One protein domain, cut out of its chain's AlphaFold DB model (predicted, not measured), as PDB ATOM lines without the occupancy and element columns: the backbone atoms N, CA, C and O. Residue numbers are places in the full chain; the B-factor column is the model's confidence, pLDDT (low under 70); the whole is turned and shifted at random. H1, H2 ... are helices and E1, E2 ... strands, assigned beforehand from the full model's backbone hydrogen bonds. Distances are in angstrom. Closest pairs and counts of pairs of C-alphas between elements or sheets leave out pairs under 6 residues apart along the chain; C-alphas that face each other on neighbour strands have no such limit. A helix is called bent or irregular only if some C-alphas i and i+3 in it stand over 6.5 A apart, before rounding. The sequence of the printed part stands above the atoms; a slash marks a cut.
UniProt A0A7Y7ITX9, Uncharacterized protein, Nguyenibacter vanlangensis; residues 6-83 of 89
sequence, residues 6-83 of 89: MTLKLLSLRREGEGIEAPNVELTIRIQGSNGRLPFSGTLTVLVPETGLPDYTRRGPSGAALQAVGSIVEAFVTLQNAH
ATOM      1  N   MET A   6      -0.753 -38.939  51.095       83.81
ATOM      2  CA  MET A   6      -0.226 -40.293  50.976       83.81
ATOM      3  C   MET A   6       0.963 -40.463  51.921       83.81
ATOM      4  O   MET A   6       1.816 -39.590  52.037       83.81
ATOM      5  N   THR A   7       1.006 -41.606  52.592       86.12
ATOM      6  CA  THR A   7       2.120 -42.082  53.403       86.12
ATOM      7  C   THR A   7       2.657 -43.361  52.783       86.12
ATOM      8  O   THR A   7       1.895 -44.281  52.471       86.12
ATOM      9  N   LEU A   8       3.979 -43.418  52.644       84.50
ATOM     10  CA  LEU A   8       4.713 -44.576  52.153       84.50
ATOM     11  C   LEU A   8       5.648 -45.075  53.253       84.50
ATOM     12  O   LEU A   8       6.439 -44.303  53.801       84.50
ATOM     13  N   LYS A   9       5.574 -46.369  53.563       85.62
ATOM     14  CA  LYS A   9       6.473 -47.025  54.518       85.62
ATOM     15  C   LYS A   9       7.104 -48.249  53.873       85.62
ATOM     16  O   LYS A   9       6.392 -49.182  53.513       85.62
ATOM     17  N   LEU A  10       8.431 -48.265  53.786       88.19
ATOM     18  CA  LEU A  10       9.169 -49.469  53.423       88.19
ATOM     19  C   LEU A  10       9.016 -50.505  54.545       88.19
ATOM     20  O   LEU A  10       9.322 -50.214  55.704       88.19
ATOM     21  N   LEU A  11       8.501 -51.682  54.206       90.00
ATOM     22  CA  LEU A  11       8.336 -52.806  55.127       90.00
ATOM     23  C   LEU A  11       9.517 -53.771  55.047       90.00
ATOM     24  O   LEU A  11       9.994 -54.223  56.084       90.00
ATOM     25  N   SER A  12       9.993 -54.068  53.838       90.56
ATOM     26  CA  SER A  12      11.125 -54.967  53.617       90.56
ATOM     27  C   SER A  12      11.929 -54.563  52.383       90.56
ATOM     28  O   SER A  12      11.422 -53.912  51.466       90.56
ATOM     29  N   LEU A  13      13.198 -54.964  52.390       90.38
ATOM     30  CA  LEU A  13      14.110 -54.907  51.256       90.38
ATOM     31  C   LEU A  13      14.856 -56.240  51.211       90.38
ATOM     32  O   LEU A  13      15.494 -56.612  52.199       90.38
ATOM     33  N   ARG A  14      14.783 -56.949  50.084       91.19
ATOM     34  CA  ARG A  14      15.464 -58.231  49.868       91.19
ATOM     35  C   ARG A  14      16.275 -58.183  48.577       91.19
ATOM     36  O   ARG A  14      15.747 -57.839  47.530       91.19
ATOM     37  N   ARG A  15      17.561 -58.528  48.665       89.25
ATOM     38  CA  ARG A  15      18.487 -58.579  47.515       89.25
ATOM     39  C   ARG A  15      18.663 -59.981  46.942       89.25
ATOM     40  O   ARG A  15      19.191 -60.136  45.854       89.25
ATOM     41  N   GLU A  16      18.245 -60.990  47.697       88.94
ATOM     42  CA  GLU A  16      18.470 -62.394  47.383       88.94
ATOM     43  C   GLU A  16      17.227 -63.210  47.745       88.94
ATOM     44  O   GLU A  16      16.488 -62.889  48.690       88.94
ATOM     45  N   GLY A  17      17.004 -64.283  46.991       87.38
ATOM     46  CA  GLY A  17      15.903 -65.217  47.184       87.38
ATOM     47  C   GLY A  17      15.327 -65.711  45.863       87.38
ATOM     48  O   GLY A  17      15.659 -65.211  44.792       87.38
ATOM     49  N   GLU A  18      14.444 -66.702  45.953       87.75
ATOM     50  CA  GLU A  18      13.706 -67.214  44.800       87.75
ATOM     51  C   GLU A  18      12.930 -66.083  44.104       87.75
ATOM     52  O   GLU A  18      12.256 -65.290  44.766       87.75
ATOM     53  N   GLY A  19      13.068 -65.985  42.779       82.69
ATOM     54  CA  GLY A  19      12.436 -64.943  41.962       82.69
ATOM     55  C   GLY A  19      13.139 -63.579  41.962       82.69
ATOM     56  O   GLY A  19      12.672 -62.672  41.277       82.69
ATOM     57  N   ILE A  20      14.255 -63.416  42.684       88.88
ATOM     58  CA  ILE A  20      15.054 -62.182  42.677       88.88
ATOM     59  C   ILE A  20      16.309 -62.409  41.830       88.88
ATOM     60  O   ILE A  20      17.301 -62.968  42.293       88.88
ATOM     61  N   GLU A  21      16.257 -61.971  40.573       88.88
ATOM     62  CA  GLU A  21      17.401 -62.021  39.659       88.88
ATOM     63  C   GLU A  21      18.208 -60.723  39.709       88.88
ATOM     64  O   GLU A  21      17.651 -59.624  39.653       88.88
ATOM     65  N   ALA A  22      19.536 -60.838  39.765       83.94
ATOM     66  CA  ALA A  22      20.418 -59.682  39.691       83.94
ATOM     67  C   ALA A  22      20.262 -58.954  38.334       83.94
ATOM     68  O   ALA A  22      20.134 -59.615  37.302       83.94
ATOM     69  N   PRO A  23      20.314 -57.609  38.298       86.44
ATOM     70  CA  PRO A  23      20.640 -56.692  39.393       86.44
ATOM     71  C   PRO A  23      19.390 -56.101  40.078       86.44
ATOM     72  O   PRO A  23      19.319 -54.888  40.272       86.44
ATOM     73  N   ASN A  24      18.372 -56.907  40.393       87.94
ATOM     74  CA  ASN A  24      17.136 -56.421  41.013       87.94
ATOM     75  C   ASN A  24      17.100 -56.633  42.529       87.94
ATOM     76  O   ASN A  24      17.775 -57.491  43.091       87.94
ATOM     77  N   VAL A  25      16.249 -55.847  43.180       89.19
ATOM     78  CA  VAL A  25      15.950 -55.910  44.608       89.19
ATOM     79  C   VAL A  25      14.440 -55.909  44.775       89.19
ATOM     80  O   VAL A  25      13.736 -55.115  44.154       89.19
ATOM     81  N   GLU A  26      13.937 -56.776  45.643       90.81
ATOM     82  CA  GLU A  26      12.537 -56.780  46.044       90.81
ATOM     83  C   GLU A  26      12.305 -55.760  47.161       90.81
ATOM     84  O   GLU A  26      12.999 -55.749  48.184       90.81
ATOM     85  N   LEU A  27      11.302 -54.908  46.976       89.44
ATOM     86  CA  LEU A  27      10.825 -53.955  47.968       89.44
ATOM     87  C   LEU A  27       9.366 -54.254  48.287       89.44
ATOM     88  O   LEU A  27       8.530 -54.267  47.385       89.44
ATOM     89  N   THR A  28       9.042 -54.403  49.570       90.69
ATOM     90  CA  THR A  28       7.650 -54.416  50.033       90.69
ATOM     91  C   THR A  28       7.333 -53.102  50.725       90.69
ATOM     92  O   THR A  28       8.018 -52.694  51.666       90.69
ATOM     93  N   ILE A  29       6.277 -52.427  50.281       89.94
ATOM     94  CA  ILE A  29       5.902 -51.083  50.716       89.94
ATOM     95  C   ILE A  29       4.447 -51.077  51.152       89.94
ATOM     96  O   ILE A  29       3.570 -51.593  50.464       89.94
ATOM     97  N   ARG A  30       4.175 -50.434  52.286       89.56
ATOM     98  CA  ARG A  30       2.822 -50.083  52.704       89.56
ATOM     99  C   ARG A  30       2.475 -48.698  52.188       89.56
ATOM    100  O   ARG A  30       3.207 -47.739  52.443       89.56
ATOM    101  N   ILE A  31       1.332 -48.606  51.524       89.06
ATOM    102  CA  ILE A  31       0.767 -47.371  50.992       89.06
ATOM    103  C   ILE A  31      -0.514 -47.093  51.768       89.06
ATOM    104  O   ILE A  31      -1.372 -47.966  51.891       89.06
ATOM    105  N   GLN A  32      -0.646 -45.892  52.318       89.31
ATOM    106  CA  GLN A  32      -1.884 -45.430  52.946       89.31
ATOM    107  C   GLN A  32      -2.146 -44.000  52.512       89.31
ATOM    108  O   GLN A  32      -1.233 -43.179  52.522       89.31
ATOM    109  N   GLY A  33      -3.376 -43.676  52.146       88.44
ATOM    110  CA  GLY A  33      -3.690 -42.329  51.714       88.44
ATOM    111  C   GLY A  33      -5.174 -42.053  51.628       88.44
ATOM    112  O   GLY A  33      -6.014 -42.857  52.021       88.44
ATOM    113  N   SER A  34      -5.484 -40.872  51.119       86.00
ATOM    114  CA  SER A  34      -6.833 -40.460  50.773       86.00
ATOM    115  C   SER A  34      -6.771 -39.595  49.526       86.00
ATOM    116  O   SER A  34      -5.888 -38.749  49.396       86.00
ATOM    117  N   ASN A  35      -7.732 -39.772  48.627       83.06
ATOM    118  CA  ASN A  35      -7.913 -38.896  47.466       83.06
ATOM    119  C   ASN A  35      -8.815 -37.682  47.779       83.06
ATOM    120  O   ASN A  35      -9.397 -37.091  46.874       83.06
ATOM    121  N   GLY A  36      -8.992 -37.344  49.062       79.56
ATOM    122  CA  GLY A  36      -9.897 -36.286  49.527       79.56
ATOM    123  C   GLY A  36     -11.369 -36.709  49.620       79.56
ATOM    124  O   GLY A  36     -12.192 -35.943  50.119       79.56
ATOM    125  N   ARG A  37     -11.713 -37.927  49.176       78.56
ATOM    126  CA  ARG A  37     -13.061 -38.511  49.285       78.56
ATOM    127  C   ARG A  37     -13.073 -39.836  50.032       78.56
ATOM    128  O   ARG A  37     -13.866 -40.002  50.950       78.56
ATOM    129  N   LEU A  38     -12.198 -40.763  49.653       83.62
ATOM    130  CA  LEU A  38     -12.120 -42.099  50.237       83.62
ATOM    131  C   LEU A  38     -10.692 -42.380  50.717       83.62
ATOM    132  O   LEU A  38      -9.733 -42.034  50.015       83.62
ATOM    133  N   PRO A  39     -10.520 -42.959  51.917       88.12
ATOM    134  CA  PRO A  39      -9.238 -43.505  52.321       88.12
ATOM    135  C   PRO A  39      -8.934 -44.772  51.513       88.12
ATOM    136  O   PRO A  39      -9.833 -45.535  51.167       88.12
ATOM    137  N   PHE A  40      -7.657 -45.010  51.243       85.25
ATOM    138  CA  PHE A  40      -7.159 -46.235  50.633       85.25
ATOM    139  C   PHE A  40      -5.921 -46.720  51.382       85.25
ATOM    140  O   PHE A  40      -5.142 -45.933  51.930       85.25
ATOM    141  N   SER A  41      -5.726 -48.033  51.406       92.00
ATOM    142  CA  SER A  41      -4.506 -48.633  51.930       92.00
ATOM    143  C   SER A  41      -4.218 -49.965  51.270       92.00
ATOM    144  O   SER A  41      -5.147 -50.724  51.014       92.00
ATOM    145  N   GLY A  42      -2.942 -50.272  51.081       88.62
ATOM    146  CA  GLY A  42      -2.499 -51.543  50.531       88.62
ATOM    147  C   GLY A  42      -1.033 -51.816  50.830       88.62
ATOM    148  O   GLY A  42      -0.308 -50.962  51.352       88.62
ATOM    149  N   THR A  43      -0.616 -53.025  50.484       91.38
ATOM    150  CA  THR A  43       0.785 -53.432  50.460       91.38
ATOM    151  C   THR A  43       1.145 -53.758  49.026       91.38
ATOM    152  O   THR A  43       0.353 -54.374  48.319       91.38
ATOM    153  N   LEU A  44       2.331 -53.344  48.609       85.25
ATOM    154  CA  LEU A  44       2.832 -53.558  47.268       85.25
ATOM    155  C   LEU A  44       4.241 -54.128  47.340       85.25
ATOM    156  O   LEU A  44       5.094 -53.555  48.016       85.25
ATOM    157  N   THR A  45       4.464 -55.243  46.653       89.44
ATOM    158  CA  THR A  45       5.782 -55.859  46.493       89.44
ATOM    159  C   THR A  45       6.211 -55.704  45.046       89.44
ATOM    160  O   THR A  45       5.460 -56.066  44.145       89.44
ATOM    161  N   VAL A  46       7.396 -55.143  44.825       85.94
ATOM    162  CA  VAL A  46       7.941 -54.909  43.485       85.94
ATOM    163  C   VAL A  46       9.416 -55.250  43.420       85.94
ATOM    164  O   VAL A  46      10.145 -55.065  44.392       85.94
ATOM    165  N   LEU A  47       9.851 -55.693  42.244       86.94
ATOM    166  CA  LEU A  47      11.259 -55.786  41.890       86.94
ATOM    167  C   LEU A  47      11.682 -54.477  41.226       86.94
ATOM    168  O   LEU A  47      11.058 -54.039  40.260       86.94
ATOM    169  N   VAL A  48      12.729 -53.851  41.754       84.94
ATOM    170  CA  VAL A  48      13.326 -52.644  41.175       84.94
ATOM    171  C   VAL A  48      14.822 -52.852  40.936       84.94
ATOM    172  O   VAL A  48      15.459 -53.568  41.713       84.94
ATOM    173  N   PRO A  49      15.417 -52.213  39.917       84.31
ATOM    174  CA  PRO A  49      16.861 -52.256  39.715       84.31
ATOM    175  C   PRO A  49      17.633 -51.700  40.922       84.31
ATOM    176  O   PRO A  49      17.292 -50.647  41.469       84.31
ATOM    177  N   GLU A  50      18.719 -52.368  41.316       83.38
ATOM    178  CA  GLU A  50      19.550 -51.973  42.458       83.38
ATOM    179  C   GLU A  50      20.268 -50.636  42.230       83.38
ATOM    180  O   GLU A  50      20.529 -49.900  43.180       83.38
ATOM    181  N   THR A  51      20.543 -50.275  40.975       76.50
ATOM    182  CA  THR A  51      21.383 -49.127  40.591       76.50
ATOM    183  C   THR A  51      20.923 -47.776  41.148       76.50
ATOM    184  O   THR A  51      21.753 -46.884  41.303       76.50
ATOM    185  N   GLY A  52      19.642 -47.614  41.499       66.12
ATOM    186  CA  GLY A  52      19.120 -46.391  42.124       66.12
ATOM    187  C   GLY A  52      19.014 -46.439  43.654       66.12
ATOM    188  O   GLY A  52      19.042 -45.405  44.313       66.12
ATOM    189  N   LEU A  53      18.914 -47.625  44.259       72.69
ATOM    190  CA  LEU A  53      18.578 -47.812  45.680       72.69
ATOM    191  C   LEU A  53      19.551 -47.184  46.705       72.69
ATOM    192  O   LEU A  53      19.069 -46.694  47.736       72.69
ATOM    193  N   PRO A  54      20.882 -47.162  46.486       65.81
ATOM    194  CA  PRO A  54      21.842 -46.581  47.431       65.81
ATOM    195  C   PRO A  54      21.626 -45.089  47.717       65.81
ATOM    196  O   PRO A  54      21.882 -44.619  48.827       65.81
ATOM    197  N   ASP A  55      21.123 -44.325  46.748       66.62
ATOM    198  CA  ASP A  55      20.881 -42.888  46.920       66.62
ATOM    199  C   ASP A  55      19.594 -42.615  47.699       66.62
ATOM    200  O   ASP A  55      19.513 -41.666  48.483       66.62
ATOM    201  N   TYR A  56      18.604 -43.491  47.553       64.88
ATOM    202  CA  TYR A  56      17.320 -43.373  48.235       64.88
ATOM    203  C   TYR A  56      17.343 -43.921  49.655       64.88
ATOM    204  O   TYR A  56      16.747 -43.323  50.546       64.88
ATOM    205  N   THR A  57      18.074 -45.009  49.896       63.72
ATOM    206  CA  THR A  57      18.292 -45.533  51.254       63.72
ATOM    207  C   THR A  57      19.102 -44.561  52.114       63.72
ATOM    208  O   THR A  57      18.816 -44.435  53.304       63.72
ATOM    209  N   ARG A  58      20.011 -43.769  51.518       69.25
ATOM    210  CA  ARG A  58      20.675 -42.634  52.194       69.25
ATOM    211  C   ARG A  58      19.708 -41.533  52.645       69.25
ATOM    212  O   ARG A  58      19.961 -40.886  53.655       69.25
ATOM    213  N   ARG A  59      18.580 -41.347  51.949       68.19
ATOM    214  CA  ARG A  59      17.483 -40.440  52.352       68.19
ATOM    215  C   ARG A  59      16.508 -41.086  53.348       68.19
ATOM    216  O   ARG A  59      15.503 -40.477  53.710       68.19
ATOM    217  N   GLY A  60      16.798 -42.309  53.790       74.44
ATOM    218  CA  GLY A  60      15.980 -43.095  54.702       74.44
ATOM    219  C   GLY A  60      14.911 -43.951  54.003       74.44
ATOM    220  O   GLY A  60      14.732 -43.886  52.786       74.44
ATOM    221  N   PRO A  61      14.159 -44.758  54.772       70.38
ATOM    222  CA  PRO A  61      13.193 -45.729  54.240       70.38
ATOM    223  C   PRO A  61      12.120 -45.115  53.328       70.38
ATOM    224  O   PRO A  61      11.661 -45.755  52.383       70.38
ATOM    225  N   SER A  62      11.736 -43.860  53.579       73.94
ATOM    226  CA  SER A  62      10.769 -43.125  52.756       73.94
ATOM    227  C   SER A  62      11.295 -42.811  51.354       73.94
ATOM    228  O   SER A  62      10.512 -42.806  50.409       73.94
ATOM    229  N   GLY A  63      12.606 -42.597  51.196       75.19
ATOM    230  CA  GLY A  63      13.218 -42.378  49.887       75.19
ATOM    231  C   GLY A  63      13.110 -43.617  49.004       75.19
ATOM    232  O   GLY A  63      12.700 -43.520  47.852       75.19
ATOM    233  N   ALA A  64      13.436 -44.790  49.555       76.50
ATOM    234  CA  ALA A  64      13.356 -46.054  48.819       76.50
ATOM    235  C   ALA A  64      11.906 -46.405  48.444       76.50
ATOM    236  O   ALA A  64      11.644 -46.862  47.335       76.50
ATOM    237  N   ALA A  65      10.953 -46.126  49.340       77.06
ATOM    238  CA  ALA A  65       9.537 -46.319  49.048       77.06
ATOM    239  C   ALA A  65       9.033 -45.393  47.923       77.06
ATOM    240  O   ALA A  65       8.248 -45.823  47.082       77.06
ATOM    241  N   LEU A  66       9.503 -44.141  47.876       77.44
ATOM    242  CA  LEU A  66       9.153 -43.201  46.810       77.44
ATOM    243  C   LEU A  66       9.703 -43.644  45.446       77.44
ATOM    244  O   LEU A  66       8.993 -43.539  44.449       77.44
ATOM    245  N   GLN A  67      10.930 -44.174  45.408       78.50
ATOM    246  CA  GLN A  67      11.539 -44.687  44.178       78.50
ATOM    247  C   GLN A  67      10.710 -45.812  43.563       78.50
ATOM    248  O   GLN A  67      10.408 -45.776  42.376       78.50
ATOM    249  N   ALA A  68      10.295 -46.781  44.378       76.38
ATOM    250  CA  ALA A  68       9.465 -47.883  43.912       76.38
ATOM    251  C   ALA A  68       8.141 -47.395  43.308       76.38
ATOM    252  O   ALA A  68       7.766 -47.838  42.226       76.38
ATOM    253  N   VAL A  69       7.466 -46.442  43.966       79.19
ATOM    254  CA  VAL A  69       6.253 -45.810  43.419       79.19
ATOM    255  C   VAL A  69       6.548 -45.124  42.085       79.19
ATOM    256  O   VAL A  69       5.778 -45.291  41.143       79.19
ATOM    257  N   GLY A  70       7.673 -44.413  41.977       78.62
ATOM    258  CA  GLY A  70       8.131 -43.819  40.721       78.62
ATOM    259  C   GLY A  70       8.289 -44.852  39.602       78.62
ATOM    260  O   GLY A  70       7.720 -44.670  38.527       78.62
ATOM    261  N   SER A  71       8.969 -45.968  39.875       76.81
ATOM    262  CA  SER A  71       9.164 -47.054  38.906       76.81
ATOM    263  C   SER A  71       7.847 -47.692  38.451       76.81
ATOM    264  O   SER A  71       7.706 -48.032  37.280       76.81
ATOM    265  N   ILE A  72       6.856 -47.819  39.338       77.38
ATOM    266  CA  ILE A  72       5.525 -48.336  38.976       77.38
ATOM    267  C   ILE A  72       4.795 -47.368  38.048       77.38
ATOM    268  O   ILE A  72       4.199 -47.798  37.064       77.38
ATOM    269  N   VAL A  73       4.836 -46.068  38.352       80.31
ATOM    270  CA  VAL A  73       4.212 -45.047  37.502       80.31
ATOM    271  C   VAL A  73       4.857 -45.050  36.118       80.31
ATOM    272  O   VAL A  73       4.145 -45.044  35.118       80.31
ATOM    273  N   GLU A  74       6.186 -45.126  36.046       79.62
ATOM    274  CA  GLU A  74       6.920 -45.206  34.781       79.62
ATOM    275  C   GLU A  74       6.569 -46.474  33.988       79.62
ATOM    276  O   GLU A  74       6.282 -46.396  32.789       79.62
ATOM    277  N   ALA A  75       6.514 -47.632  34.652       73.94
ATOM    278  CA  ALA A  75       6.107 -48.889  34.031       73.94
ATOM    279  C   ALA A  75       4.666 -48.815  33.505       73.94
ATOM    280  O   ALA A  75       4.404 -49.192  32.364       73.94
ATOM    281  N   PHE A  76       3.737 -48.272  34.293       75.44
ATOM    282  CA  PHE A  76       2.341 -48.107  33.898       75.44
ATOM    283  C   PHE A  76       2.194 -47.180  32.689       75.44
ATOM    284  O   PHE A  76       1.530 -47.542  31.719       75.44
ATOM    285  N   VAL A  77       2.865 -46.025  32.700       79.44
ATOM    286  CA  VAL A  77       2.880 -45.091  31.564       79.44
ATOM    287  C   VAL A  77       3.455 -45.767  30.319       79.44
ATOM    288  O   VAL A  77       2.882 -45.660  29.236       79.44
ATOM    289  N   THR A  78       4.549 -46.516  30.467       79.38
ATOM    290  CA  THR A  78       5.167 -47.264  29.363       79.38
ATOM    291  C   THR A  78       4.201 -48.294  28.777       79.38
ATOM    292  O   THR A  78       4.043 -48.373  27.559       79.38
ATOM    293  N   LEU A  79       3.507 -49.049  29.630       76.25
ATOM    294  CA  LEU A  79       2.537 -50.061  29.215       76.25
ATOM    295  C   LEU A  79       1.299 -49.443  28.554       76.25
ATOM    296  O   LEU A  79       0.836 -49.958  27.534       76.25
ATOM    297  N   GLN A  80       0.793 -48.319  29.070       78.75
ATOM    298  CA  GLN A  80      -0.296 -47.566  28.443       78.75
ATOM    299  C   GLN A  80       0.087 -47.070  27.046       78.75
ATOM    300  O   GLN A  80      -0.662 -47.283  26.089       78.75
ATOM    301  N   ASN A  81       1.275 -46.473  26.916       79.25
ATOM    302  CA  ASN A  81       1.799 -45.981  25.642       79.25
ATOM    303  C   ASN A  81       2.035 -47.115  24.635       79.25
ATOM    304  O   ASN A  81       1.874 -46.917  23.435       79.25
ATOM    305  N   ALA A  82       2.379 -48.310  25.116       79.88
ATOM    306  CA  ALA A  82       2.539 -49.501  24.291       79.88
ATOM    307  C   ALA A  82       1.210 -50.205  23.944       79.88
ATOM    308  O   ALA A  82       1.248 -51.231  23.268       79.88
ATOM    309  N   HIS A  83       0.060 -49.708  24.426       77.38
ATOM    310  CA  HIS A  83      -1.244 -50.391  24.376       77.38
ATOM    311  C   HIS A  83      -1.203 -51.824  24.938       77.38
ATOM    312  O   HIS A  83      -1.902 -52.720  24.474       77.38
TER     313      HIS A  83
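What this domain is: This is residues 6 to 83 of the 89 residues of an uncharacterized protein of Nguyenibacter vanlangensis (UniProt A0A7Y7ITX9). A long, twisted sheet of three strands curls round the first part of one long helix, H2, whose far part sticks out as a free arm; the short helix H1 packs beside the start of H2. The printed part has 78 residues, with three named strands and two named helices in the order E1, E2, E3, H1, H2 along the chain, and the class is mixed, helices and strands. The sheet, order E1, E2, E3, is an antiparallel meander, each strand the neighbour of the one before; with H2 on one face it makes two layers. The whole is only just compact, close to loose, with a radius of gyration of the C-alphas of 13.4 A and spans of 40 by 34 by 24 A.

Where its parts are: Find C-alpha 6 at (-0.226, -40.293, 50.976); from there E1 runs to residue 14, 23.9 A. E2, residues 24 to 34, covers 30.4 A. E3, residues 39 to 49, covers 30.3 A and bends by 54 degrees at residue 45. H1, residues 50 to 58, is irregular: C-alphas 51 and 54 are 7.3 A apart. H2, residues 61 to 81, covers 30.8 A and ends at C-alpha 81, (1.799, -45.981, 25.642).

How they stand to each other: Look first at hairpin E1 and E2, 158 degrees between directions, with N 7 and O 32 at 2.7 A. In hairpin E2 and E3, at 164 degrees, N 29 and O 44 are at 2.8 A. H2 is on the sheet; its closest C-alphas to E1 are Ala 65 and Leu 10, 5.4 A. H1 only grazes the sheet, with residues 50 to 53. H1 and H2, a helical hairpin, touch, H2 with residues 62 to 67 alone; the closest C-alphas, Tyr 56 and Gly 63, are 4.5 A apart. They run opposite ways at 38 degrees, only just a steep tilt. In H2 every O i to N i+4 pair is within hydrogen-bond range; in H1 2 of 5 are, beside 3 of 6 O i to N i+3 pairs.

The domain as a whole: The farthest C-alphas, Ala 22 and Arg 37, are 40.8 A apart. Residues 73 to 83, of which 73 to 81 belong to H2, stand free. The printed part has no cut, and no link is long. Mean pLDDT of the printed part is 81.9; look for values under 70 at residue 52 and residues 54 to 59.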